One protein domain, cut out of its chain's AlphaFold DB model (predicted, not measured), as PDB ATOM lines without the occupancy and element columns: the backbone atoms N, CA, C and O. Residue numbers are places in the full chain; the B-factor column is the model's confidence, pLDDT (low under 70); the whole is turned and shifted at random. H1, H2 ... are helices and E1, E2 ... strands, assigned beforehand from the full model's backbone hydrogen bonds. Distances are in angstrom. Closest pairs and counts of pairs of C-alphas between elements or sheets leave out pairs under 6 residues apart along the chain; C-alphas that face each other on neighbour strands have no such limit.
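Overview. This is residues 51 to 220 and 230 to 247 of the 252 residues of the protein "Agmatinase" of Holophagales bacterium (UniProt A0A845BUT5). A twisted sheet of six parallel strands makes the middle of three layers, with H1 and H2 over one face and H5, H6 and H7 over the other. H3 lies off the sheet, H4 only grazes it, and the link of residues 84 to 99 reaches out to Gly 95. The printed part has 188 residues with seven named helices and six named strands, in the order E1 H1 E2 H2 E3 H3 E4 H4 H5 E5 H6 E6 H7; the sheet's order is E1 E6 E5 E2 E3 E4. The class is mixed, and the whole is compact, with a radius of gyration of the C-alphas of 15.3 A and spans of 49 by 38 by 35 A.

Along the chain. E1, residues 53 to 56, begins at C-alpha 53 (-9.346, 6.397, -49.246). H1 holds residues 60 to 74 (21.6 A), E2 78 to 83, H2 100 to 108, E3 114 to 119, H3 124 to 133, E4 137 to 139, H4 140 to 145 and H5 148 to 159. E5 holds residues 165 to 171 (19.8 A), H6 193 to 206 (20.2 A) and E6 208 to 215 (20.8 A), which bends by 54 degrees at residue 211. H7, residues 230 to 247 (24.0 A), ends at C-alpha 247 (1.632, 20.487, -38.340) and has a kink of 65 degrees near residue 241.

Arrangement. Across the sheet, N 55 and O 212 (E1, E6) are 2.8 A apart, N 168 and O 211 (E5, E6) 3.1 A, N 81 and O 167 (E2, E5) 2.9 A, N 117 and O 82 (E3, E2) 2.8 A, and N 138 and O 116 (E4, E3) 2.9 A, each within hydrogen-bond range. E2-H2-E3, E3-H3-E4 and E5-H6-E6 are strand-helix-strand units, parallel neighbour strands with a helix between, and their crossovers are right-handed. H1 is over E6 and E5 at a height over the sheet of 8.1 A. It touches H2 at a shallow tilt of 23 degrees, the closest C-alphas being those of Thr 61 and His 100, 4.4 A. On the opposite face, H6 touches H5 at a steep tilt of 42 degrees, with the C-alphas of Glu 152 and Leu 199 closest at 6.4 A. H6 also touches H7, with the C-alphas of Phe 204 and Tyr 240 closest at 6.0 A. Every O i to N i+4 pair is within range in H3, H4, H5 and H6, against 9 of 11 in H1, 3 of 5 in H2 and 12 of 14 in H7.

Size, cuts and confidence. The C-alphas farthest apart, of Gly 95 and Ala 247, are 49.9 A apart. Residues 221 to 229 are not printed, and C-alphas 220 and 230 are 13.0 A apart across the cut. The long links are E2 to H2 and E5 to H6. Mean pLDDT of the printed part is 97.3, and no printed residue is under 70.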
ATOM      1  N   ARG A  51      -9.953  12.692 -52.525       95.56
ATOM      2  CA  ARG A  51      -9.908  12.202 -51.141       95.56
ATOM      3  C   ARG A  51      -8.840  11.126 -50.969       95.56
ATOM      4  O   ARG A  51      -8.496  10.416 -51.907       95.56
ATOM      5  N   PHE A  52      -8.348  10.971 -49.743       97.38
ATOM      6  CA  PHE A  52      -7.575   9.795 -49.350       97.38
ATOM      7  C   PHE A  52      -8.540   8.689 -48.915       97.38
ATOM      8  O   PHE A  52      -9.310   8.885 -47.976       97.38
ATOM      9  N   LEU A  53      -8.511   7.544 -49.597       97.94
ATOM     10  CA  LEU A  53      -9.346   6.397 -49.246       97.94
ATOM     11  C   LEU A  53      -8.649   5.548 -48.180       97.94
ATOM     12  O   LEU A  53      -7.561   5.032 -48.423       97.94
ATOM     13  N   ALA A  54      -9.303   5.369 -47.038       97.81
ATOM     14  CA  ALA A  54      -8.886   4.440 -45.996       97.81
ATOM     15  C   ALA A  54     -10.027   3.439 -45.758       97.81
ATOM     16  O   ALA A  54     -11.001   3.745 -45.070       97.81
ATOM     17  N   ALA A  55      -9.953   2.286 -46.418       98.12
ATOM     18  CA  ALA A  55     -10.984   1.260 -46.372       98.12
ATOM     19  C   ALA A  55     -10.807   0.343 -45.154       98.12
ATOM     20  O   ALA A  55      -9.692   0.065 -44.714       98.12
ATOM     21  N   ILE A  56     -11.928  -0.141 -44.623       97.25
ATOM     22  CA  ILE A  56     -11.967  -1.172 -43.584       97.25
ATOM     23  C   ILE A  56     -12.653  -2.375 -44.220       97.25
ATOM     24  O   ILE A  56     -13.821  -2.282 -44.610       97.25
ATOM     25  N   GLY A  57     -11.905  -3.457 -44.399       93.88
ATOM     26  CA  GLY A  57     -12.414  -4.701 -44.957       93.88
ATOM     27  C   GLY A  57     -12.908  -5.665 -43.884       93.88
ATOM     28  O   GLY A  57     -12.750  -5.435 -42.686       93.88
ATOM     29  N   GLY A  58     -13.513  -6.753 -44.354       93.25
ATOM     30  CA  GLY A  58     -13.552  -8.011 -43.614       93.25
ATOM     31  C   GLY A  58     -12.355  -8.827 -44.073       93.25
ATOM     32  O   GLY A  58     -11.240  -8.562 -43.652       93.25
ATOM     33  N   GLU A  59     -12.584  -9.725 -45.023       95.56
ATOM     34  CA  GLU A  59     -11.526 -10.538 -45.625       95.56
ATOM     35  C   GLU A  59     -10.595  -9.744 -46.562       95.56
ATOM     36  O   GLU A  59     -11.013  -8.764 -47.193       95.56
ATOM     37  N   HIS A  60      -9.373 -10.242 -46.768       97.94
ATOM     38  CA  HIS A  60      -8.397  -9.696 -47.724       97.94
ATOM     39  C   HIS A  60      -8.864  -9.778 -49.190       97.94
ATOM     40  O   HIS A  60      -8.340  -9.103 -50.080       97.94
ATOM     41  N   THR A  61      -9.940 -10.533 -49.461       96.94
ATOM     42  CA  THR A  61     -10.599 -10.639 -50.778       96.94
ATOM     43  C   THR A  61     -11.029  -9.299 -51.373       96.94
ATOM     44  O   THR A  61     -11.176  -9.202 -52.593       96.94
ATOM     45  N   VAL A  62     -11.221  -8.256 -50.558       98.12
ATOM     46  CA  VAL A  62     -11.649  -6.929 -51.033       98.12
ATOM     47  C   VAL A  62     -10.521  -6.135 -51.700       98.12
ATOM     48  O   VAL A  62     -10.780  -5.307 -52.581       98.12
ATOM     49  N   THR A  63      -9.268  -6.391 -51.323       98.69
ATOM     50  CA  THR A  63      -8.100  -5.598 -51.732       98.69
ATOM     51  C   THR A  63      -7.885  -5.544 -53.246       98.69
ATOM     52  O   THR A  63      -7.681  -4.445 -53.765       98.69
ATOM     53  N   PRO A  64      -8.011  -6.636 -54.027       98.56
ATOM     54  CA  PRO A  64      -7.848  -6.573 -55.482       98.56
ATOM     55  C   PRO A  64      -8.796  -5.582 -56.167       98.56
ATOM     56  O   PRO A  64      -8.424  -4.928 -57.144       98.56
ATOM     57  N   ALA A  65     -10.023  -5.454 -55.656       98.44
ATOM     58  CA  ALA A  65     -11.004  -4.503 -56.164       98.44
ATOM     59  C   ALA A  65     -10.660  -3.060 -55.778       98.44
ATOM     60  O   ALA A  65     -10.724  -2.169 -56.629       98.44
ATOM     61  N   LEU A  66     -10.257  -2.833 -54.526       98.69
ATOM     62  CA  LEU A  66      -9.823  -1.518 -54.048       98.69
ATOM     63  C   LEU A  66      -8.587  -1.026 -54.815       98.69
ATOM     64  O   LEU A  66      -8.580   0.095 -55.323       98.69
ATOM     65  N   VAL A  67      -7.586  -1.894 -54.994       98.69
ATOM     66  CA  VAL A  67      -6.370  -1.616 -55.771       98.69
ATOM     67  C   VAL A  67      -6.706  -1.317 -57.231       98.69
ATOM     68  O   VAL A  67      -6.160  -0.373 -57.802       98.69
ATOM     69  N   ARG A  68      -7.628  -2.069 -57.849       98.44
ATOM     70  CA  ARG A  68      -8.097  -1.786 -59.215       98.44
ATOM     71  C   ARG A  68      -8.715  -0.393 -59.319       98.44
ATOM     72  O   ARG A  68      -8.325   0.365 -60.202       98.44
ATOM     73  N   GLY A  69      -9.618  -0.040 -58.401       98.25
ATOM     74  CA  GLY A  69     -10.213   1.298 -58.357       98.25
ATOM     75  C   GLY A  69      -9.164   2.398 -58.159       98.25
ATOM     76  O   GLY A  69      -9.202   3.425 -58.836       98.25
ATOM     77  N   ALA A  70      -8.170   2.159 -57.299       98.44
ATOM     78  CA  ALA A  70      -7.073   3.092 -57.069       98.44
ATOM     79  C   ALA A  70      -6.177   3.286 -58.297       98.44
ATOM     80  O   ALA A  70      -5.859   4.421 -58.652       98.44
ATOM     81  N   ARG A  71      -5.826   2.201 -58.989       97.75
ATOM     82  CA  ARG A  71      -5.090   2.244 -60.258       97.75
ATOM     83  C   ARG A  71      -5.847   3.060 -61.309       97.75
ATOM     84  O   ARG A  71      -5.260   3.927 -61.956       97.75
ATOM     85  N   ASP A  72      -7.148   2.814 -61.452       96.94
ATOM     86  CA  ASP A  72      -7.997   3.462 -62.460       96.94
ATOM     87  C   ASP A  72      -8.247   4.957 -62.144       96.94
ATOM     88  O   ASP A  72      -8.491   5.774 -63.044       96.94
ATOM     89  N   ALA A  73      -8.122   5.351 -60.871       97.00
ATOM     90  CA  ALA A  73      -8.144   6.744 -60.433       97.00
ATOM     91  C   ALA A  73      -6.787   7.460 -60.582       97.00
ATOM     92  O   ALA A  73      -6.766   8.624 -60.985       97.00
ATOM     93  N   ALA A  74      -5.666   6.787 -60.292       91.38
ATOM     94  CA  ALA A  74      -4.336   7.400 -60.217       91.38
ATOM     95  C   ALA A  74      -3.830   7.962 -61.557       91.38
ATOM     96  O   ALA A  74      -3.087   8.947 -61.567       91.38
ATOM     97  N   LYS A  75      -4.211   7.345 -62.689       81.69
ATOM     98  CA  LYS A  75      -3.746   7.693 -64.055       81.69
ATOM     99  C   LYS A  75      -2.210   7.762 -64.203       81.69
ATOM    100  O   LYS A  75      -1.704   8.383 -65.137       81.69
ATOM    101  N   ARG A  76      -1.473   7.152 -63.272       87.31
ATOM    102  CA  ARG A  76      -0.009   7.083 -63.165       87.31
ATOM    103  C   ARG A  76       0.371   5.700 -62.638       87.31
ATOM    104  O   ARG A  76      -0.494   4.978 -62.140       87.31
ATOM    105  N   ASP A  77       1.652   5.359 -62.730       95.19
ATOM    106  CA  ASP A  77       2.170   4.098 -62.201       95.19
ATOM    107  C   ASP A  77       1.904   3.983 -60.696       95.19
ATOM    108  O   ASP A  77       2.173   4.913 -59.930       95.19
ATOM    109  N   LEU A  78       1.381   2.826 -60.290       98.44
ATOM    110  CA  LEU A  78       0.991   2.511 -58.921       98.44
ATOM    111  C   LEU A  78       1.742   1.262 -58.457       98.44
ATOM    112  O   LEU A  78       1.743   0.248 -59.151       98.44
ATOM    113  N   GLY A  79       2.370   1.333 -57.285       98.69
ATOM    114  CA  GLY A  79       2.860   0.157 -56.565       98.69
ATOM    115  C   GLY A  79       1.879  -0.304 -55.488       98.69
ATOM    116  O   GLY A  79       0.993   0.450 -55.087       98.69
ATOM    117  N   VAL A  80       2.058  -1.518 -54.975       98.88
ATOM    118  CA  VAL A  80       1.311  -2.026 -53.813       98.88
ATOM    119  C   VAL A  80       2.289  -2.469 -52.733       98.88
ATOM    120  O   VAL A  80       3.252  -3.173 -53.019       98.88
ATOM    121  N   VAL A  81       2.052  -2.056 -51.494       98.94
ATOM    122  CA  VAL A  81       2.798  -2.534 -50.328       98.94
ATOM    123  C   VAL A  81       1.840  -3.322 -49.449       98.94
ATOM    124  O   VAL A  81       0.824  -2.778 -49.024       98.94
ATOM    125  N   GLN A  82       2.168  -4.586 -49.210       98.88
ATOM    126  CA  GLN A  82       1.407  -5.526 -48.397       98.88
ATOM    127  C   GLN A  82       2.136  -5.766 -47.076       98.88
ATOM    128  O   GLN A  82       3.321  -6.098 -47.072       98.88
ATOM    129  N   PHE A  83       1.419  -5.613 -45.969       98.94
ATOM    130  CA  PHE A  83       1.833  -6.071 -44.645       98.94
ATOM    131  C   PHE A  83       0.946  -7.248 -44.269       98.94
ATOM    132  O   PHE A  83      -0.264  -7.059 -44.217       98.94
ATOM    133  N   ASP A  84       1.533  -8.430 -44.078       98.88
ATOM    134  CA  ASP A  84       0.782  -9.688 -43.965       98.88
ATOM    135  C   ASP A  84       1.654 -10.815 -43.387       98.88
ATOM    136  O   ASP A  84       2.882 -10.775 -43.522       98.88
ATOM    137  N   ALA A  85       1.056 -11.819 -42.744       98.75
ATOM    138  CA  ALA A  85       1.721 -13.086 -42.444       98.75
ATOM    139  C   ALA A  85       1.791 -14.031 -43.655       98.75
ATOM    140  O   ALA A  85       2.732 -14.834 -43.763       98.75
ATOM    141  N   HIS A  86       0.820 -13.929 -44.556       98.81
ATOM    142  CA  HIS A  86       0.584 -14.795 -45.697       98.81
ATOM    143  C   HIS A  86       0.948 -14.125 -47.019       98.81
ATOM    144  O   HIS A  86       0.845 -12.918 -47.214       98.81
ATOM    145  N   ALA A  87       1.420 -14.928 -47.974       98.25
ATOM    146  CA  ALA A  87       1.743 -14.411 -49.304       98.25
ATOM    147  C   ALA A  87       0.485 -14.095 -50.133       98.25
ATOM    148  O   ALA A  87       0.526 -13.220 -50.996       98.25
ATOM    149  N   ASP A  88      -0.602 -14.839 -49.918       98.44
ATOM    150  CA  ASP A  88      -1.863 -14.747 -50.662       98.44
ATOM    151  C   ASP A  88      -1.710 -14.855 -52.185       98.44
ATOM    152  O   ASP A  88      -2.399 -14.226 -53.000       98.44
ATOM    153  N   LEU A  89      -0.779 -15.724 -52.584       98.56
ATOM    154  CA  LEU A  89      -0.360 -15.947 -53.964       98.56
ATOM    155  C   LEU A  89      -0.938 -17.231 -54.562       98.56
ATOM    156  O   LEU A  89      -0.522 -17.644 -55.658       98.56
ATOM    157  N   ARG A  90      -1.911 -17.867 -53.899       98.31
ATOM    158  CA  ARG A  90      -2.625 -19.003 -54.490       98.31
ATOM    159  C   ARG A  90      -3.390 -18.541 -55.722       98.31
ATOM    160  O   ARG A  90      -3.906 -17.428 -55.794       98.31
ATOM    161  N   GLN A  91      -3.451 -19.408 -56.729       97.06
ATOM    162  CA  GLN A  91      -4.235 -19.127 -57.932       97.06
ATOM    163  C   GLN A  91      -5.726 -19.354 -57.690       97.06
ATOM    164  O   GLN A  91      -6.547 -18.559 -58.145       97.06
ATOM    165  N   THR A  92      -6.056 -20.417 -56.953       96.81
ATOM    166  CA  THR A  92      -7.406 -20.734 -56.480       96.81
ATOM    167  C   THR A  92      -7.330 -21.389 -55.104       96.81
ATOM    168  O   THR A  92      -6.332 -22.038 -54.771       96.81
ATOM    169  N   TYR A  93      -8.394 -21.254 -54.320       95.56
ATOM    170  CA  TYR A  93      -8.601 -21.981 -53.072       95.56
ATOM    171  C   TYR A  93     -10.099 -22.228 -52.875       95.56
ATOM    172  O   TYR A  93     -10.922 -21.402 -53.259       95.56
ATOM    173  N   GLY A  94     -10.474 -23.408 -52.374       92.50
ATOM    174  CA  GLY A  94     -11.890 -23.781 -52.247       92.50
ATOM    175  C   GLY A  94     -12.664 -23.812 -53.576       92.50
ATOM    176  O   GLY A  94     -13.881 -23.684 -53.574       92.50
ATOM    177  N   GLY A  95     -11.974 -23.959 -54.715       93.75
ATOM    178  CA  GLY A  95     -12.589 -23.970 -56.047       93.75
ATOM    179  C   GLY A  95     -12.870 -22.590 -56.656       93.75
ATOM    180  O   GLY A  95     -13.415 -22.531 -57.754       93.75
ATOM    181  N   THR A  96     -12.474 -21.494 -55.998       94.44
ATOM    182  CA  THR A  96     -12.636 -20.121 -56.502       94.44
ATOM    183  C   THR A  96     -11.301 -19.371 -56.556       94.44
ATOM    184  O   THR A  96     -10.355 -19.687 -55.835       94.44
ATOM    185  N   ALA A  97     -11.219 -18.375 -57.439       95.69
ATOM    186  CA  ALA A  97     -10.121 -17.409 -57.524       95.69
ATOM    187  C   ALA A  97     -10.320 -16.198 -56.590       95.69
ATOM    188  O   ALA A  97      -9.394 -15.396 -56.443       95.69
ATOM    189  N   TRP A  98     -11.512 -16.074 -55.990       95.38
ATOM    190  CA  TRP A  98     -11.961 -14.979 -55.122       95.38
ATOM    191  C   TRP A  98     -11.996 -15.405 -53.652       95.38
ATOM    192  O   TRP A  98     -12.991 -15.256 -52.957       95.38
ATOM    193  N   ASN A  99     -10.894 -15.984 -53.191       96.38
ATOM    194  CA  ASN A  99     -10.664 -16.311 -51.789       96.38
ATOM    195  C   ASN A  99      -9.516 -15.442 -51.247       96.38
ATOM    196  O   ASN A  99      -8.663 -15.041 -52.042       96.38
ATOM    197  N   HIS A 100      -9.499 -15.143 -49.942       95.31
ATOM    198  CA  HIS A 100      -8.520 -14.221 -49.341       95.31
ATOM    199  C   HIS A 100      -7.094 -14.686 -49.631       95.31
ATOM    200  O   HIS A 100      -6.340 -13.927 -50.219       95.31
ATOM    201  N   ALA A 101      -6.827 -15.994 -49.520       97.44
ATOM    202  CA  ALA A 101      -5.532 -16.602 -49.844       97.44
ATOM    203  C   ALA A 101      -5.093 -16.477 -51.326       97.44
ATOM    204  O   ALA A 101      -4.052 -17.002 -51.727       97.44
ATOM    205  N   CYS A 102      -5.920 -15.870 -52.182       98.19
ATOM    206  CA  CYS A 102      -5.640 -15.581 -53.587       98.19
ATOM    207  C   CYS A 102      -5.574 -14.070 -53.884       98.19
ATOM    208  O   CYS A 102      -5.384 -13.700 -55.048       98.19
ATOM    209  N   ALA A 103      -5.784 -13.194 -52.895       98.31
ATOM    210  CA  ALA A 103      -5.948 -11.757 -53.091       98.31
ATOM    211  C   ALA A 103      -4.746 -11.151 -53.828       98.31
ATOM    212  O   ALA A 103      -4.901 -10.513 -54.875       98.31
ATOM    213  N   MET A 104      -3.527 -11.444 -53.386       98.62
ATOM    214  CA  MET A 104      -2.329 -10.885 -54.009       98.62
ATOM    215  C   MET A 104      -2.013 -11.482 -55.380       98.62
ATOM    216  O   MET A 104      -1.471 -10.778 -56.235       98.62
ATOM    217  N   SER A 105      -2.461 -12.705 -55.684       98.38
ATOM    218  CA  SER A 105      -2.483 -13.175 -57.079       98.38
ATOM    219  C   SER A 105      -3.317 -12.269 -57.974       98.38
ATOM    220  O   SER A 105      -2.868 -11.919 -59.064       98.38
ATOM    221  N   ARG A 106      -4.510 -11.865 -57.519       98.25
ATOM    222  CA  ARG A 106      -5.406 -10.981 -58.280       98.25
ATOM    223  C   ARG A 106      -4.841  -9.567 -58.406       98.25
ATOM    224  O   ARG A 106      -5.076  -8.917 -59.423       98.25
ATOM    225  N   VAL A 107      -4.081  -9.098 -57.415       98.44
ATOM    226  CA  VAL A 107      -3.327  -7.837 -57.505       98.44
ATOM    227  C   VAL A 107      -2.214  -7.939 -58.551       98.44
ATOM    228  O   VAL A 107      -2.103  -7.059 -59.405       98.44
ATOM    229  N   LEU A 108      -1.435  -9.024 -58.556       97.94
ATOM    230  CA  LEU A 108      -0.380  -9.246 -59.552       97.94
ATOM    231  C   LEU A 108      -0.929  -9.383 -60.980       97.94
ATOM    232  O   LEU A 108      -0.273  -8.946 -61.926       97.94
ATOM    233  N   ASP A 109      -2.156  -9.884 -61.153       97.38
ATOM    234  CA  ASP A 109      -2.841  -9.911 -62.455       97.38
ATOM    235  C   ASP A 109      -3.063  -8.491 -63.032       97.38
ATOM    236  O   ASP A 109      -3.190  -8.316 -64.248       97.38
ATOM    237  N   LEU A 110      -3.050  -7.447 -62.187       96.94
ATOM    238  CA  LEU A 110      -3.084  -6.036 -62.604       96.94
ATOM    239  C   LEU A 110      -1.723  -5.514 -63.091       96.94
ATOM    240  O   LEU A 110      -1.664  -4.377 -63.565       96.94
ATOM    241  N   ARG A 111      -0.660  -6.326 -62.997       96.62
ATOM    242  CA  ARG A 111       0.730  -6.010 -63.370       96.62
ATOM    243  C   ARG A 111       1.319  -4.818 -62.612       96.62
ATOM    244  O   ARG A 111       2.079  -4.034 -63.177       96.62
ATOM    245  N   LEU A 112       0.952  -4.674 -61.342       96.81
ATOM    246  CA  LEU A 112       1.490  -3.636 -60.467       96.81
ATOM    247  C   LEU A 112       2.725  -4.169 -59.724       96.81
ATOM    248  O   LEU A 112       2.678  -5.301 -59.243       96.81
ATOM    249  N   PRO A 113       3.814  -3.392 -59.597       97.88
ATOM    250  CA  PRO A 113       4.927  -3.749 -58.724       97.88
ATOM    251  C   PRO A 113       4.454  -3.863 -57.271       97.88
ATOM    252  O   PRO A 113       3.844  -2.929 -56.744       97.88
ATOM    253  N   THR A 114       4.745  -4.986 -56.619       98.44
ATOM    254  CA  THR A 114       4.317  -5.257 -55.240       98.44
ATOM    255  C   THR A 114       5.510  -5.494 -54.328       98.44
ATOM    256  O   THR A 114       6.457  -6.147 -54.751       98.44
ATOM    257  N   LEU A 115       5.440  -5.040 -53.077       98.81
ATOM    258  CA  LEU A 115       6.364  -5.395 -51.995       98.81
ATOM    259  C   LEU A 115       5.566  -5.996 -50.839       98.81
ATOM    260  O   LEU A 115       4.688  -5.318 -50.310       98.81
ATOM    261  N   ALA A 116       5.899  -7.220 -50.436       98.75
ATOM    262  CA  ALA A 116       5.294  -7.864 -49.273       98.75
ATOM    263  C   ALA A 116       6.222  -7.804 -48.051       98.75
ATOM    264  O   ALA A 116       7.447  -7.873 -48.179       98.75
ATOM    265  N   VAL A 117       5.647  -7.665 -46.859       98.88
ATOM    266  CA  VAL A 117       6.372  -7.478 -45.598       98.88
ATOM    267  C   VAL A 117       5.733  -8.339 -44.515       98.88
ATOM    268  O   VAL A 117       4.537  -8.227 -44.279       98.88
ATOM    269  N   GLY A 118       6.542  -9.140 -43.815       98.56
ATOM    270  CA  GLY A 118       6.105  -9.981 -42.691       98.56
ATOM    271  C   GLY A 118       5.734 -11.416 -43.048       98.56
ATOM    272  O   GLY A 118       5.245 -12.144 -42.181       98.56
ATOM    273  N   ILE A 119       6.010 -11.833 -44.287       98.69
ATOM    274  CA  ILE A 119       5.617 -13.148 -44.793       98.69
ATOM    275  C   ILE A 119       6.330 -14.248 -44.010       98.69
ATOM    276  O   ILE A 119       7.556 -14.232 -43.859       98.69
ATOM    277  N   ARG A 120       5.544 -15.206 -43.522       98.38
ATOM    278  CA  ARG A 120       5.997 -16.377 -42.753       98.38
ATOM    279  C   ARG A 120       5.143 -17.626 -42.947       98.38
ATOM    280  O   ARG A 120       5.588 -18.706 -42.572       98.38
ATOM    281  N   SER A 121       3.978 -17.505 -43.581       98.19
ATOM    282  CA  SER A 121       3.097 -18.627 -43.895       98.19
ATOM    283  C   SER A 121       2.776 -18.641 -45.389       98.19
ATOM    284  O   SER A 121       2.277 -17.678 -45.963       98.19
ATOM    285  N   LEU A 122       3.154 -19.720 -46.075       98.00
ATOM    286  CA  LEU A 122       2.941 -19.879 -47.512       98.00
ATOM    287  C   LEU A 122       3.054 -21.343 -47.929       98.00
ATOM    288  O   LEU A 122       3.721 -22.161 -47.294       98.00
ATOM    289  N   THR A 123       2.437 -21.680 -49.055       98.25
ATOM    290  CA  THR A 123       2.566 -23.005 -49.659       98.25
ATOM    291  C   THR A 123       3.807 -23.106 -50.549       98.25
ATOM    292  O   THR A 123       4.353 -22.120 -51.044       98.25
ATOM    293  N   ARG A 124       4.254 -24.339 -50.829       98.19
ATOM    294  CA  ARG A 124       5.377 -24.589 -51.751       98.19
ATOM    295  C   ARG A 124       5.162 -23.993 -53.158       98.19
ATOM    296  O   ARG A 124       6.125 -23.443 -53.690       98.19
ATOM    297  N   PRO A 125       3.968 -24.076 -53.783       98.25
ATOM    298  CA  PRO A 125       3.704 -23.391 -55.049       98.25
ATOM    299  C   PRO A 125       3.881 -21.871 -54.978       98.25
ATOM    300  O   PRO A 125       4.453 -21.287 -55.895       98.25
ATOM    301  N   GLU A 126       3.450 -21.237 -53.886       98.50
ATOM    302  CA  GLU A 126       3.626 -19.795 -53.679       98.50
ATOM    303  C   GLU A 126       5.108 -19.439 -53.535       98.50
ATOM    304  O   GLU A 126       5.588 -18.542 -54.223       98.50
ATOM    305  N   ALA A 127       5.869 -20.212 -52.752       98.44
ATOM    306  CA  ALA A 127       7.317 -20.036 -52.624       98.44
ATOM    307  C   ALA A 127       8.043 -20.170 -53.977       98.44
ATOM    308  O   ALA A 127       8.927 -19.377 -54.303       98.44
ATOM    309  N   ALA A 128       7.646 -21.150 -54.798       98.38
ATOM    310  CA  ALA A 128       8.192 -21.320 -56.143       98.38
ATOM    311  C   ALA A 128       7.860 -20.122 -57.045       98.38
ATOM    312  O   ALA A 128       8.720 -19.661 -57.793       98.38
ATOM    313  N   ARG A 129       6.637 -19.590 -56.954       98.12
ATOM    314  CA  ARG A 129       6.225 -18.395 -57.694       98.12
ATOM    315  C   ARG A 129       7.049 -17.173 -57.298       98.12
ATOM    316  O   ARG A 129       7.586 -16.514 -58.181       98.12
ATOM    317  N   ILE A 130       7.210 -16.924 -55.997       98.44
ATOM    318  CA  ILE A 130       8.035 -15.834 -55.455       98.44
ATOM    319  C   ILE A 130       9.452 -15.895 -56.030       98.44
ATOM    320  O   ILE A 130       9.958 -14.889 -56.522       98.44
ATOM    321  N   ALA A 131      10.074 -17.078 -56.026       98.12
ATOM    322  CA  ALA A 131      11.421 -17.266 -56.556       98.12
ATOM    323  C   ALA A 131      11.497 -17.052 -58.079       98.12
ATOM    324  O   ALA A 131      12.411 -16.384 -58.566       98.12
ATOM    325  N   ASN A 132      10.535 -17.595 -58.830       98.06
ATOM    326  CA  ASN A 132      10.503 -17.511 -60.293       98.06
ATOM    327  C   ASN A 132      10.254 -16.080 -60.790       98.06
ATOM    328  O   ASN A 132      10.909 -15.632 -61.729       98.06
ATOM    329  N   GLU A 133       9.323 -15.366 -60.158       97.31
ATOM    330  CA  GLU A 133       8.950 -13.991 -60.509       97.31
ATOM    331  C   GLU A 133       9.837 -12.942 -59.816       97.31
ATOM    332  O   GLU A 133       9.774 -11.765 -60.161       97.31
ATOM    333  N   ARG A 134      10.702 -13.364 -58.879       97.44
ATOM    334  CA  ARG A 134      11.574 -12.500 -58.062       97.44
ATOM    335  C   ARG A 134      10.786 -11.423 -57.313       97.44
ATOM    336  O   ARG A 134      11.187 -10.259 -57.284       97.44
ATOM    337  N   LEU A 135       9.661 -11.823 -56.720       98.19
ATOM    338  CA  LEU A 135       8.814 -10.914 -55.950       98.19
ATOM    339  C   LEU A 135       9.587 -10.419 -54.716       98.19
ATOM    340  O   LEU A 135      10.141 -11.247 -53.986       98.19
ATOM    341  N   PRO A 136       9.665  -9.099 -54.475       98.25
ATOM    342  CA  PRO A 136      10.386  -8.575 -53.330       98.25
ATOM    343  C   PRO A 136       9.575  -8.815 -52.053       98.25
ATOM    344  O   PRO A 136       8.400  -8.451 -51.958       98.25
ATOM    345  N   ILE A 137      10.229  -9.434 -51.073       98.44
ATOM    346  CA  ILE A 137       9.639  -9.809 -49.788       98.44
ATOM    347  C   ILE A 137      10.607  -9.440 -48.670       98.44
ATOM    348  O   ILE A 137      11.806  -9.704 -48.773       98.44
ATOM    349  N   ILE A 138      10.068  -8.865 -47.598       98.62
ATOM    350  CA  ILE A 138      10.695  -8.881 -46.277       98.62
ATOM    351  C   ILE A 138      10.040 -10.005 -45.485       98.62
ATOM    352  O   ILE A 138       8.843  -9.958 -45.201       98.62
ATOM    353  N   TRP A 139      10.828 -11.015 -45.150       98.50
ATOM    354  CA  TRP A 139      10.387 -12.165 -44.368       98.50
ATOM    355  C   TRP A 139      10.251 -11.789 -42.890       98.50
ATOM    356  O   TRP A 139      10.931 -10.880 -42.405       98.50
ATOM    357  N   ALA A 140       9.361 -12.466 -42.163       97.75
ATOM    358  CA  ALA A 140       9.116 -12.139 -40.756       97.75
ATOM    359  C   ALA A 140      10.347 -12.337 -39.860       97.75
ATOM    360  O   ALA A 140      10.567 -11.559 -38.937       97.75
ATOM    361  N   ASP A 141      11.187 -13.331 -40.152       96.94
ATOM    362  CA  ASP A 141      12.430 -13.573 -39.413       96.94
ATOM    363  C   ASP A 141      13.405 -12.389 -39.515       96.94
ATOM    364  O   ASP A 141      14.108 -12.086 -38.556       96.94
ATOM    365  N   GLN A 142      13.392 -11.649 -40.627       97.69
ATOM    366  CA  GLN A 142      14.165 -10.417 -40.793       97.69
ATOM    367  C   GLN A 142      13.631  -9.272 -39.932       97.69
ATOM    368  O   GLN A 142      14.399  -8.374 -39.591       97.69
ATOM    369  N   LEU A 143      12.340  -9.282 -39.582       95.19
ATOM    370  CA  LEU A 143      11.789  -8.303 -38.651       95.19
ATOM    371  C   LEU A 143      12.461  -8.463 -37.280       95.19
ATOM    372  O   LEU A 143      12.887  -7.472 -36.695       95.19
ATOM    373  N   ASP A 144      12.588  -9.690 -36.780       91.06
ATOM    374  CA  ASP A 144      13.210  -9.963 -35.479       91.06
ATOM    375  C   ASP A 144      14.746  -9.892 -35.525       91.06
ATOM    376  O   ASP A 144      15.379  -9.286 -34.660       91.06
ATOM    377  N   ALA A 145      15.357 -10.462 -36.566       95.50
ATOM    378  CA  ALA A 145      16.806 -10.623 -36.646       95.50
ATOM    379  C   ALA A 145      17.566  -9.319 -36.934       95.50
ATOM    380  O   ALA A 145      18.732  -9.195 -36.551       95.50
ATOM    381  N   LEU A 146      16.949  -8.361 -37.634       96.50
ATOM    382  CA  LEU A 146      17.617  -7.119 -38.015       96.50
ATOM    383  C   LEU A 146      17.414  -6.022 -36.962       96.50
ATOM    384  O   LEU A 146      16.277  -5.699 -36.600       96.50
ATOM    385  N   PRO A 147      18.490  -5.335 -36.537       96.50
ATOM    386  CA  PRO A 147      18.360  -4.092 -35.797       96.50
ATOM    387  C   PRO A 147      17.500  -3.084 -36.566       96.50
ATOM    388  O   PRO A 147      17.578  -2.971 -37.790       96.50
ATOM    389  N   ARG A 148      16.716  -2.282 -35.840       95.38
ATOM    390  CA  ARG A 148      15.757  -1.335 -36.436       95.38
ATOM    391  C   ARG A 148      16.331  -0.466 -37.572       95.38
ATOM    392  O   ARG A 148      15.656  -0.371 -38.593       95.38
ATOM    393  N   PRO A 149      17.523   0.157 -37.461       97.31
ATOM    394  CA  PRO A 149      18.067   0.964 -38.557       97.31
ATOM    395  C   PRO A 149      18.343   0.161 -39.834       97.31
ATOM    396  O   PRO A 149      18.140   0.672 -40.931       97.31
ATOM    397  N   GLU A 150      18.776  -1.093 -39.699       98.25
ATOM    398  CA  GLU A 150      19.062  -1.984 -40.828       98.25
ATOM    399  C   GLU A 150      17.772  -2.472 -41.484       98.25
ATOM    400  O   GLU A 150      17.663  -2.461 -42.709       98.25
ATOM    401  N   LEU A 151      16.765  -2.814 -40.675       98.25
ATOM    402  CA  LEU A 151      15.438  -3.165 -41.168       98.25
ATOM    403  C   LEU A 151      14.791  -1.996 -41.931       98.25
ATOM    404  O   LEU A 151      14.254  -2.186 -43.021       98.25
ATOM    405  N   GLU A 152      14.866  -0.776 -41.386       98.31
ATOM    406  CA  GLU A 152      14.378   0.427 -42.068       98.31
ATOM    407  C   GLU A 152      15.138   0.674 -43.382       98.31
ATOM    408  O   GLU A 152      14.508   0.984 -44.389       98.31
ATOM    409  N   ALA A 153      16.462   0.489 -43.408       98.38
ATOM    410  CA  ALA A 153      17.263   0.648 -44.622       98.38
ATOM    411  C   ALA A 153      16.928  -0.402 -45.697       98.38
ATOM    412  O   ALA A 153      16.792  -0.050 -46.871       98.38
ATOM    413  N   LEU A 154      16.746  -1.671 -45.308       98.50
ATOM    414  CA  LEU A 154      16.282  -2.738 -46.200       98.50
ATOM    415  C   LEU A 154      14.918  -2.384 -46.803       98.50
ATOM    416  O   LEU A 154      14.737  -2.451 -48.021       98.50
ATOM    417  N   PHE A 155      13.974  -1.970 -45.957       98.75
ATOM    418  CA  PHE A 155      12.637  -1.591 -46.391       98.75
ATOM    419  C   PHE A 155      12.654  -0.389 -47.337       98.75
ATOM    420  O   PHE A 155      12.059  -0.455 -48.411       98.75
ATOM    421  N   GLU A 156      13.385   0.680 -47.010       98.50
ATOM    422  CA  GLU A 156      13.532   1.844 -47.892       98.50
ATOM    423  C   GLU A 156      14.192   1.477 -49.236       98.50
ATOM    424  O   GLU A 156      13.770   1.977 -50.282       98.50
ATOM    425  N   GLY A 157      15.174   0.568 -49.231       98.50
ATOM    426  CA  GLY A 157      15.815   0.055 -50.444       98.50
ATOM    427  C   GLY A 157      14.846  -0.694 -51.364       98.50
ATOM    428  O   GLY A 157      14.843  -0.463 -52.574       98.50
ATOM    429  N   LEU A 158      13.977  -1.538 -50.803       98.44
ATOM    430  CA  LEU A 158      12.944  -2.239 -51.573       98.44
ATOM    431  C   LEU A 158      11.848  -1.281 -52.049       98.44
ATOM    432  O   LEU A 158      11.438  -1.355 -53.209       98.44
ATOM    433  N   LEU A 159      11.434  -0.323 -51.214       98.38
ATOM    434  CA  LEU A 159      10.490   0.721 -51.613       98.38
ATOM    435  C   LEU A 159      11.000   1.529 -52.807       98.38
ATOM    436  O   LEU A 159      10.199   1.904 -53.661       98.38
ATOM    437  N   ALA A 160      12.303   1.791 -52.912       97.81
ATOM    438  CA  ALA A 160      12.870   2.537 -54.036       97.81
ATOM    439  C   ALA A 160      12.597   1.886 -55.408       97.81
ATOM    440  O   ALA A 160      12.584   2.595 -56.412       97.81
ATOM    441  N   SER A 161      12.326   0.575 -55.455       95.69
ATOM    442  CA  SER A 161      11.962  -0.144 -56.686       95.69
ATOM    443  C   SER A 161      10.494   0.024 -57.109       95.69
ATOM    444  O   SER A 161      10.156  -0.231 -58.265       95.69
ATOM    445  N   LEU A 162       9.619   0.467 -56.201       98.19
ATOM    446  CA  LEU A 162       8.213   0.744 -56.499       98.19
ATOM    447  C   LEU A 162       8.046   2.155 -57.095       98.19
ATOM    448  O   LEU A 162       8.853   3.044 -56.799       98.19
ATOM    449  N   PRO A 163       6.957   2.414 -57.845       98.06
ATOM    450  CA  PRO A 163       6.537   3.769 -58.198       98.06
ATOM    451  C   PRO A 163       6.422   4.696 -56.977       98.06
ATOM    452  O   PRO A 163       6.408   4.254 -55.826       98.06
ATOM    453  N   ASP A 164       6.371   6.006 -57.216       97.62
ATOM    454  CA  ASP A 164       6.200   6.997 -56.143       97.62
ATOM    455  C   ASP A 164       4.818   6.889 -55.478       97.62
ATOM    456  O   ASP A 164       4.706   6.938 -54.252       97.62
ATOM    457  N   MET A 165       3.773   6.671 -56.284       98.19
ATOM    458  CA  MET A 165       2.428   6.395 -55.789       98.19
ATOM    459  C   MET A 165       2.302   4.931 -55.392       98.19
ATOM    460  O   MET A 165       2.614   4.034 -56.177       98.19
ATOM    461  N   VAL A 166       1.794   4.690 -54.186       98.81
ATOM    462  CA  VAL A 166       1.567   3.337 -53.674       98.81
ATOM    463  C   VAL A 166       0.192   3.196 -53.031       98.81
ATOM    464  O   VAL A 166      -0.344   4.139 -52.441       98.81
ATOM    465  N   TYR A 167      -0.362   1.996 -53.140       98.88
ATOM    466  CA  TYR A 167      -1.481   1.516 -52.345       98.88
ATOM    467  C   TYR A 167      -0.934   0.696 -51.173       98.88
ATOM    468  O   TYR A 167      -0.062  -0.147 -51.377       98.88
ATOM    469  N   LEU A 168      -1.431   0.932 -49.960       98.94
ATOM    470  CA  LEU A 168      -1.076   0.142 -48.778       98.94
ATOM    471  C   LEU A 168      -2.208  -0.833 -48.448       98.94
ATOM    472  O   LEU A 168      -3.302  -0.395 -48.120       98.94
ATOM    473  N   THR A 169      -1.942  -2.133 -48.474       98.94
ATOM    474  CA  THR A 169      -2.844  -3.125 -47.880       98.94
ATOM    475  C   THR A 169      -2.226  -3.665 -46.598       98.94
ATOM    476  O   THR A 169      -1.040  -4.006 -46.577       98.94
ATOM    477  N   PHE A 170      -2.993  -3.642 -45.510       98.94
ATOM    478  CA  PHE A 170      -2.530  -4.085 -44.200       98.94
ATOM    479  C   PHE A 170      -3.452  -5.178 -43.667       98.94
ATOM    480  O   PHE A 170      -4.537  -4.889 -43.155       98.94
ATOM    481  N   ASP A 171      -2.987  -6.417 -43.756       98.81
ATOM    482  CA  ASP A 171      -3.575  -7.547 -43.059       98.81
ATOM    483  C   ASP A 171      -3.174  -7.507 -41.583       98.81
ATOM    484  O   ASP A 171      -2.002  -7.335 -41.227       98.81
ATOM    485  N   LEU A 172      -4.159  -7.591 -40.691       98.81
ATOM    486  CA  LEU A 172      -3.917  -7.502 -39.257       98.81
ATOM    487  C   LEU A 172      -3.197  -8.727 -38.687       98.81
ATOM    488  O   LEU A 172      -2.603  -8.601 -37.611       98.81
ATOM    489  N   ASP A 173      -3.177  -9.856 -39.396       98.56
ATOM    490  CA  ASP A 173      -2.372 -11.019 -39.017       98.56
ATOM    491  C   ASP A 173      -0.857 -10.807 -39.214       98.56
ATOM    492  O   ASP A 173      -0.040 -11.575 -38.698       98.56
ATOM    493  N   PHE A 174      -0.448  -9.697 -39.847       98.75
ATOM    494  CA  PHE A 174       0.938  -9.227 -39.843       98.75
ATOM    495  C   PHE A 174       1.499  -9.116 -38.419       98.75
ATOM    496  O   PHE A 174       2.686  -9.377 -38.177       98.75
ATOM    497  N   PHE A 175       0.655  -8.706 -37.470       98.69
ATOM    498  CA  PHE A 175       1.025  -8.618 -36.067       98.69
ATOM    499  C   PHE A 175       1.190  -9.999 -35.443       98.69
ATOM    500  O   PHE A 175       0.487 -10.951 -35.766       98.69
ATOM    501  N   ASP A 176       2.104 -10.093 -34.479       98.31
ATOM    502  CA  ASP A 176       2.161 -11.285 -33.643       98.31
ATOM    503  C   ASP A 176       0.835 -11.454 -32.866       98.31
ATOM    504  O   ASP A 176       0.282 -10.453 -32.390       98.31
ATOM    505  N   PRO A 177       0.334 -12.686 -32.657       97.75
ATOM    506  CA  PRO A 177      -0.890 -12.922 -31.890       97.75
ATOM    507  C   PRO A 177      -0.845 -12.382 -30.452       97.75
ATOM    508  O   PRO A 177      -1.891 -12.105 -29.868       97.75
ATOM    509  N   SER A 178       0.347 -12.181 -29.868       96.75
ATOM    510  CA  SER A 178       0.498 -11.496 -28.573       96.75
ATOM    511  C   SER A 178       0.139 -10.001 -28.615       96.75
ATOM    512  O   SER A 178      -0.145  -9.409 -27.572       96.75
ATOM    513  N   VAL A 179       0.127  -9.392 -29.803       97.75
ATOM    514  CA  VAL A 179      -0.252  -7.995 -30.056       97.75
ATOM    515  C   VAL A 179      -1.684  -7.900 -30.579       97.75
ATOM    516  O   VAL A 179      -2.447  -7.048 -30.114       97.75
ATOM    517  N   LEU A 180      -2.057  -8.757 -31.535       97.81
ATOM    518  CA  LEU A 180      -3.386  -8.776 -32.145       97.81
ATOM    519  C   LEU A 180      -3.863 -10.227 -32.347       97.81
ATOM    520  O   LEU A 180      -3.606 -10.817 -33.388       97.81
ATOM    521  N   PRO A 181      -4.586 -10.813 -31.374       97.06
ATOM    522  CA  PRO A 181      -5.077 -12.191 -31.491       97.06
ATOM    523  C   PRO A 181      -6.346 -12.342 -32.350       97.06
ATOM    524  O   PRO A 181      -6.651 -13.446 -32.789       97.06
ATOM    525  N   ALA A 182      -7.117 -11.268 -32.552       97.31
ATOM    526  CA  ALA A 182      -8.422 -11.297 -33.221       97.31
ATOM    527  C   ALA A 182      -8.318 -11.224 -34.763       97.31
ATOM    528  O   ALA A 182      -8.644 -10.203 -35.369       97.31
ATOM    529  N   THR A 183      -7.856 -12.311 -35.379       97.12
ATOM    530  CA  THR A 183      -7.819 -12.539 -36.838       97.12
ATOM    531  C   THR A 183      -8.236 -13.985 -37.153       97.12
ATOM    532  O   THR A 183      -8.260 -14.832 -36.255       97.12
ATOM    533  N   GLY A 184      -8.606 -14.274 -38.404       95.00
ATOM    534  CA  GLY A 184      -8.988 -15.616 -38.852       95.00
ATOM    535  C   GLY A 184      -7.828 -16.619 -38.869       95.00
ATOM    536  O   GLY A 184      -8.031 -17.797 -38.559       95.00
ATOM    537  N   THR A 185      -6.614 -16.158 -39.180       96.06
ATOM    538  CA  THR A 185      -5.422 -16.996 -39.405       96.06
ATOM    539  C   THR A 185      -4.203 -16.480 -38.630       96.06
ATOM    540  O   THR A 185      -3.222 -16.045 -39.223       96.06
ATOM    541  N   PRO A 186      -4.216 -16.504 -37.282       96.56
ATOM    542  CA  PRO A 186      -3.101 -15.986 -36.493       96.56
ATOM    543  C   PRO A 186      -1.835 -16.836 -36.676       96.56
ATOM    544  O   PRO A 186      -1.846 -18.037 -36.403       96.56
ATOM    545  N   GLU A 187      -0.723 -16.197 -37.042       98.06
ATOM    546  CA  GLU A 187       0.578 -16.854 -37.232       98.06
ATOM    547  C   GLU A 187       1.627 -16.302 -36.247       98.06
ATOM    548  O   GLU A 187       1.838 -15.085 -36.204       98.06
ATOM    549  N   PRO A 188       2.329 -17.141 -35.461       97.25
ATOM    550  CA  PRO A 188       3.337 -16.679 -34.505       97.25
ATOM    551  C   PRO A 188       4.566 -16.068 -35.194       97.25
ATOM    552  O   PRO A 188       4.861 -16.373 -36.348       97.25
ATOM    553  N   GLY A 189       5.320 -15.240 -34.465       95.62
ATOM    554  CA  GLY A 189       6.535 -14.600 -34.984       95.62
ATOM    555  C   GLY A 189       6.241 -13.377 -35.851       95.62
ATOM    556  O   GLY A 189       7.007 -13.063 -36.760       95.62
ATOM    557  N   GLY A 190       5.104 -12.724 -35.605       97.50
ATOM    558  CA  GLY A 190       4.698 -11.511 -36.307       97.50
ATOM    559  C   GLY A 190       5.344 -10.246 -35.746       97.50
ATOM    560  O   GLY A 190       6.141 -10.265 -34.806       97.50
ATOM    561  N   SER A 191       4.987  -9.101 -36.325       98.25
ATOM    562  CA  SER A 191       5.566  -7.828 -35.904       98.25
ATOM    563  C   SER A 191       5.012  -7.343 -34.567       98.25
ATOM    564  O   SER A 191       3.850  -7.564 -34.220       98.25
ATOM    565  N   THR A 192       5.828  -6.579 -33.841       97.62
ATOM    566  CA  THR A 192       5.348  -5.775 -32.710       97.62
ATOM    567  C   THR A 192       4.773  -4.438 -33.179       97.62
ATOM    568  O   THR A 192       5.159  -3.898 -34.218       97.62
ATOM    569  N   TRP A 193       3.910  -3.825 -32.363       97.69
ATOM    570  CA  TRP A 193       3.292  -2.525 -32.657       97.69
ATOM    571  C   TRP A 193       4.287  -1.451 -33.140       97.69
ATOM    572  O   TRP A 193       4.114  -0.844 -34.196       97.69
ATOM    573  N   TYR A 194       5.367  -1.214 -32.390       96.50
ATOM    574  CA  TYR A 194       6.323  -0.148 -32.714       96.50
ATOM    575  C   TYR A 194       7.260  -0.484 -33.870       96.50
ATOM    576  O   TYR A 194       7.896   0.419 -34.419       96.50
ATOM    577  N   GLN A 195       7.404  -1.758 -34.215       96.62
ATOM    578  CA  GLN A 195       8.126  -2.158 -35.412       96.62
ATOM    579  C   GLN A 195       7.273  -1.884 -36.653       96.62
ATOM    580  O   GLN A 195       7.743  -1.184 -37.551       96.62
ATOM    581  N   ALA A 196       6.000  -2.293 -36.637       98.38
ATOM    582  CA  ALA A 196       5.034  -1.962 -37.681       98.38
ATOM    583  C   ALA A 196       4.951  -0.445 -37.919       98.38
ATOM    584  O   ALA A 196       5.118   0.025 -39.043       98.38
ATOM    585  N   LEU A 197       4.786   0.349 -36.851       98.25
ATOM    586  CA  LEU A 197       4.709   1.809 -36.965       98.25
ATOM    587  C   LEU A 197       5.980   2.449 -37.534       98.25
ATOM    588  O   LEU A 197       5.891   3.476 -38.205       98.25
ATOM    589  N   ALA A 198       7.159   1.881 -37.279       97.75
ATOM    590  CA  ALA A 198       8.392   2.410 -37.849       97.75
ATOM    591  C   ALA A 198       8.454   2.198 -39.361       97.75
ATOM    592  O   ALA A 198       8.732   3.156 -40.084       97.75
ATOM    593  N   LEU A 199       8.113   0.997 -39.834       98.75
ATOM    594  CA  LEU A 199       8.028   0.707 -41.264       98.75
ATOM    595  C   LEU A 199       6.947   1.552 -41.939       98.75
ATOM    596  O   LEU A 199       7.220   2.210 -42.938       98.75
ATOM    597  N   LEU A 200       5.754   1.644 -41.350       98.81
ATOM    598  CA  LEU A 200       4.682   2.497 -41.868       98.81
ATOM    599  C   LEU A 200       5.112   3.963 -41.943       98.81
ATOM    600  O   LEU A 200       4.926   4.604 -42.973       98.81
ATOM    601  N   ARG A 201       5.760   4.501 -40.904       98.06
ATOM    602  CA  ARG A 201       6.290   5.868 -40.954       98.06
ATOM    603  C   ARG A 201       7.260   6.048 -42.125       98.06
ATOM    604  O   ARG A 201       7.134   7.037 -42.842       98.06
ATOM    605  N   ARG A 202       8.178   5.098 -42.357       98.50
ATOM    606  CA  ARG A 202       9.081   5.138 -43.522       98.50
ATOM    607  C   ARG A 202       8.318   5.082 -44.840       98.50
ATOM    608  O   ARG A 202       8.611   5.873 -45.730       98.50
ATOM    609  N   LEU A 203       7.298   4.235 -44.951       98.81
ATOM    610  CA  LEU A 203       6.453   4.155 -46.143       98.81
ATOM    611  C   LEU A 203       5.843   5.521 -46.495       98.81
ATOM    612  O   LEU A 203       6.042   6.008 -47.605       98.81
ATOM    613  N   PHE A 204       5.172   6.170 -45.542       98.56
ATOM    614  CA  PHE A 204       4.550   7.485 -45.754       98.56
ATOM    615  C   PHE A 204       5.568   8.633 -45.910       98.56
ATOM    616  O   PHE A 204       5.231   9.685 -46.450       98.56
ATOM    617  N   GLU A 205       6.810   8.462 -45.446       97.44
ATOM    618  CA  GLU A 205       7.903   9.418 -45.669       97.44
ATOM    619  C   GLU A 205       8.512   9.322 -47.065       97.44
ATOM    620  O   GLU A 205       8.959  10.336 -47.607       97.44
ATOM    621  N   ARG A 206       8.583   8.108 -47.619       98.31
ATOM    622  CA  ARG A 206       9.279   7.825 -48.878       98.31
ATOM    623  C   ARG A 206       8.361   7.751 -50.087       98.31
ATOM    624  O   ARG A 206       8.866   7.865 -51.199       98.31
ATOM    625  N   LYS A 207       7.061   7.530 -49.884       98.44
ATOM    626  CA  LYS A 207       6.083   7.303 -50.950       98.44
ATOM    627  C   LYS A 207       4.837   8.149 -50.772       98.44
ATOM    628  O   LYS A 207       4.425   8.474 -49.658       98.44
ATOM    629  N   GLN A 208       4.178   8.433 -51.888       97.62
ATOM    630  CA  GLN A 208       2.835   8.982 -51.896       97.62
ATOM    631  C   GLN A 208       1.821   7.842 -51.736       97.62
ATOM    632  O   GLN A 208       1.343   7.272 -52.714       97.62
ATOM    633  N   VAL A 209       1.460   7.517 -50.492       98.62
ATOM    634  CA  VAL A 209       0.361   6.577 -50.226       98.62
ATOM    635  C   VAL A 209      -0.961   7.245 -50.622       98.62
ATOM    636  O   VAL A 209      -1.371   8.239 -50.011       98.62
ATOM    637  N   ILE A 210      -1.607   6.751 -51.680       97.81
ATOM    638  CA  ILE A 210      -2.825   7.373 -52.238       97.81
ATOM    639  C   ILE A 210      -4.112   6.799 -51.646       97.81
ATOM    640  O   ILE A 210      -5.122   7.497 -51.583       97.81
ATOM    641  N   ALA A 211      -4.059   5.549 -51.201       98.62
ATOM    642  CA  ALA A 211      -5.161   4.823 -50.598       98.62
ATOM    643  C   ALA A 211      -4.611   3.678 -49.746       98.62
ATOM    644  O   ALA A 211      -3.461   3.257 -49.933       98.62
ATOM    645  N   MET A 212      -5.437   3.181 -48.834       98.81
ATOM    646  CA  MET A 212      -5.120   2.006 -48.046       98.81
ATOM    647  C   MET A 212      -6.349   1.183 -47.665       98.81
ATOM    648  O   MET A 212      -7.465   1.709 -47.657       98.81
ATOM    649  N   ASP A 213      -6.117  -0.063 -47.259       98.88
ATOM    650  CA  ASP A 213      -7.071  -0.873 -46.504       98.88
ATOM    651  C   ASP A 213      -6.450  -1.490 -45.243       98.88
ATOM    652  O   ASP A 213      -5.228  -1.618 -45.124       98.88
ATOM    653  N   VAL A 214      -7.321  -1.807 -44.284       98.81
ATOM    654  CA  VAL A 214      -7.039  -2.657 -43.123       98.81
ATOM    655  C   VAL A 214      -8.051  -3.801 -43.140       98.81
ATOM    656  O   VAL A 214      -9.256  -3.534 -43.211       98.81
ATOM    657  N   VAL A 215      -7.574  -5.044 -43.104       98.81
ATOM    658  CA  VAL A 215      -8.378  -6.263 -43.309       98.81
ATOM    659  C   VAL A 215      -8.102  -7.325 -42.233       98.81
ATOM    660  O   VAL A 215      -7.263  -7.124 -41.358       98.81
ATOM    661  N   GLU A 216      -8.860  -8.419 -42.272       98.44
ATOM    662  CA  GLU A 216      -8.779  -9.607 -41.407       98.44
ATOM    663  C   GLU A 216      -8.933  -9.343 -39.901       98.44
ATOM    664  O   GLU A 216      -8.499 -10.121 -39.050       98.44
ATOM    665  N   LEU A 217      -9.634  -8.267 -39.527       98.25
ATOM    666  CA  LEU A 217     -10.123  -8.147 -38.157       98.25
ATOM    667  C   LEU A 217     -11.264  -9.149 -37.951       98.25
ATOM    668  O   LEU A 217     -12.330  -9.016 -38.554       98.25
ATOM    669  N   ALA A 218     -11.080 -10.091 -37.031       97.62
ATOM    670  CA  ALA A 218     -12.112 -11.028 -36.596       97.62
ATOM    671  C   ALA A 218     -12.402 -10.811 -35.100       97.62
ATOM    672  O   ALA A 218     -11.819 -11.509 -34.267       97.62
ATOM    673  N   PRO A 219     -13.259  -9.833 -34.726       96.44
ATOM    674  CA  PRO A 219     -13.440  -9.417 -33.337       96.44
ATOM    675  C   PRO A 219     -13.786 -10.574 -32.399       96.44
ATOM    676  O   PRO A 219     -14.688 -11.372 -32.669       96.44
ATOM    677  N   ILE A 220     -13.113 -10.624 -31.248       96.25
ATOM    678  CA  ILE A 220     -13.377 -11.610 -30.200       96.25
ATOM    679  C   ILE A 220     -14.372 -10.997 -29.200       96.25
ATOM    680  O   ILE A 220     -14.056  -9.981 -28.569       96.25
ATOM    681  N   ALA A 230      -6.548  -2.057 -34.419       97.88
ATOM    682  CA  ALA A 230      -6.917  -1.779 -35.806       97.88
ATOM    683  C   ALA A 230      -7.342  -0.312 -36.002       97.88
ATOM    684  O   ALA A 230      -6.826   0.385 -36.879       97.88
ATOM    685  N   ALA A 231      -8.208   0.206 -35.125       96.06
ATOM    686  CA  ALA A 231      -8.634   1.604 -35.172       96.06
ATOM    687  C   ALA A 231      -7.458   2.576 -34.968       96.06
ATOM    688  O   ALA A 231      -7.340   3.583 -35.672       96.06
ATOM    689  N   LYS A 232      -6.551   2.279 -34.025       96.00
ATOM    690  CA  LYS A 232      -5.370   3.112 -33.769       96.00
ATOM    691  C   LYS A 232      -4.382   3.048 -34.930       96.00
ATOM    692  O   LYS A 232      -3.768   4.072 -35.222       96.00
ATOM    693  N   LEU A 233      -4.247   1.902 -35.600       97.81
ATOM    694  CA  LEU A 233      -3.405   1.735 -36.785       97.81
ATOM    695  C   LEU A 233      -3.901   2.626 -37.925       97.81
ATOM    696  O   LEU A 233      -3.139   3.441 -38.443       97.81
ATOM    697  N   LEU A 234      -5.195   2.547 -38.241       96.56
ATOM    698  CA  LEU A 234      -5.825   3.382 -39.263       96.56
ATOM    699  C   LEU A 234      -5.618   4.871 -38.961       96.56
ATOM    700  O   LEU A 234      -5.169   5.644 -39.807       96.56
ATOM    701  N   HIS A 235      -5.868   5.265 -37.711       95.25
ATOM    702  CA  HIS A 235      -5.684   6.636 -37.253       95.25
ATOM    703  C   HIS A 235      -4.218   7.106 -37.347       95.25
ATOM    704  O   HIS A 235      -3.957   8.245 -37.740       95.25
ATOM    705  N   LYS A 236      -3.248   6.231 -37.042       96.75
ATOM    706  CA  LYS A 236      -1.810   6.496 -37.230       96.75
ATOM    707  C   LYS A 236      -1.466   6.717 -38.700       96.75
ATOM    708  O   LYS A 236      -0.788   7.693 -39.012       96.75
ATOM    709  N   CYS A 237      -1.955   5.865 -39.597       98.06
ATOM    710  CA  CYS A 237      -1.711   5.981 -41.032       98.06
ATOM    711  C   CYS A 237      -2.310   7.265 -41.628       98.06
ATOM    712  O   CYS A 237      -1.628   7.948 -42.393       98.06
ATOM    713  N   ILE A 238      -3.524   7.660 -41.220       96.75
ATOM    714  CA  ILE A 238      -4.113   8.965 -41.580       96.75
ATOM    715  C   ILE A 238      -3.207  10.106 -41.095       96.75
ATOM    716  O   ILE A 238      -2.882  11.018 -41.857       96.75
ATOM    717  N   GLY A 239      -2.729  10.024 -39.851       96.69
ATOM    718  CA  GLY A 239      -1.773  10.980 -39.297       96.69
ATOM    719  C   GLY A 239      -0.487  11.087 -40.118       96.69
ATOM    720  O   GLY A 239      -0.056  12.187 -40.457       96.69
ATOM    721  N   TYR A 240       0.105   9.955 -40.506       97.75
ATOM    722  CA  TYR A 240       1.296   9.934 -41.358       97.75
ATOM    723  C   TYR A 240       1.031  10.539 -42.737       97.75
ATOM    724  O   TYR A 240       1.833  11.350 -43.209       97.75
ATOM    725  N   ARG A 241      -0.114  10.218 -43.349       97.25
ATOM    726  CA  ARG A 241      -0.513  10.744 -44.659       97.25
ATOM    727  C   ARG A 241      -0.626  12.263 -44.678       97.25
ATOM    728  O   ARG A 241      -0.271  12.891 -45.681       97.25
ATOM    729  N   PHE A 242      -1.128  12.842 -43.594       96.06
ATOM    730  CA  PHE A 242      -1.456  14.261 -43.508       96.06
ATOM    731  C   PHE A 242      -0.559  15.044 -42.550       96.06
ATOM    732  O   PHE A 242      -0.850  16.195 -42.240       96.06
ATOM    733  N   ARG A 243       0.588  14.477 -42.156       93.94
ATOM    734  CA  ARG A 243       1.507  15.067 -41.167       93.94
ATOM    735  C   ARG A 243       1.855  16.536 -41.426       93.94
ATOM    736  O   ARG A 243       1.936  17.323 -40.496       93.94
ATOM    737  N   ARG A 244       2.047  16.918 -42.698       91.00
ATOM    738  CA  ARG A 244       2.392  18.297 -43.088       91.00
ATOM    739  C   ARG A 244       1.222  19.264 -42.898       91.00
ATOM    740  O   ARG A 244       1.449  20.410 -42.550       91.00
ATOM    741  N   GLN A 245      -0.002  18.804 -43.151       92.69
ATOM    742  CA  GLN A 245      -1.211  19.606 -42.961       92.69
ATOM    743  C   GLN A 245      -1.539  19.734 -41.474       92.69
ATOM    744  O   GLN A 245      -1.817  20.834 -41.022       92.69
ATOM    745  N   LEU A 246      -1.413  18.641 -40.716       92.00
ATOM    746  CA  LEU A 246      -1.616  18.638 -39.267       92.00
ATOM    747  C   LEU A 246      -0.635  19.565 -38.539       92.00
ATOM    748  O   LEU A 246      -1.064  20.340 -37.694       92.00
ATOM    749  N   ALA A 247       0.650  19.560 -38.912       88.00
ATOM    750  CA  ALA A 247       1.632  20.487 -38.340       88.00
ATOM    751  C   ALA A 247       1.238  21.960 -38.560       88.00
ATOM    752  O   ALA A 247       1.326  22.763 -37.642       88.00
TER     753      ALA A 247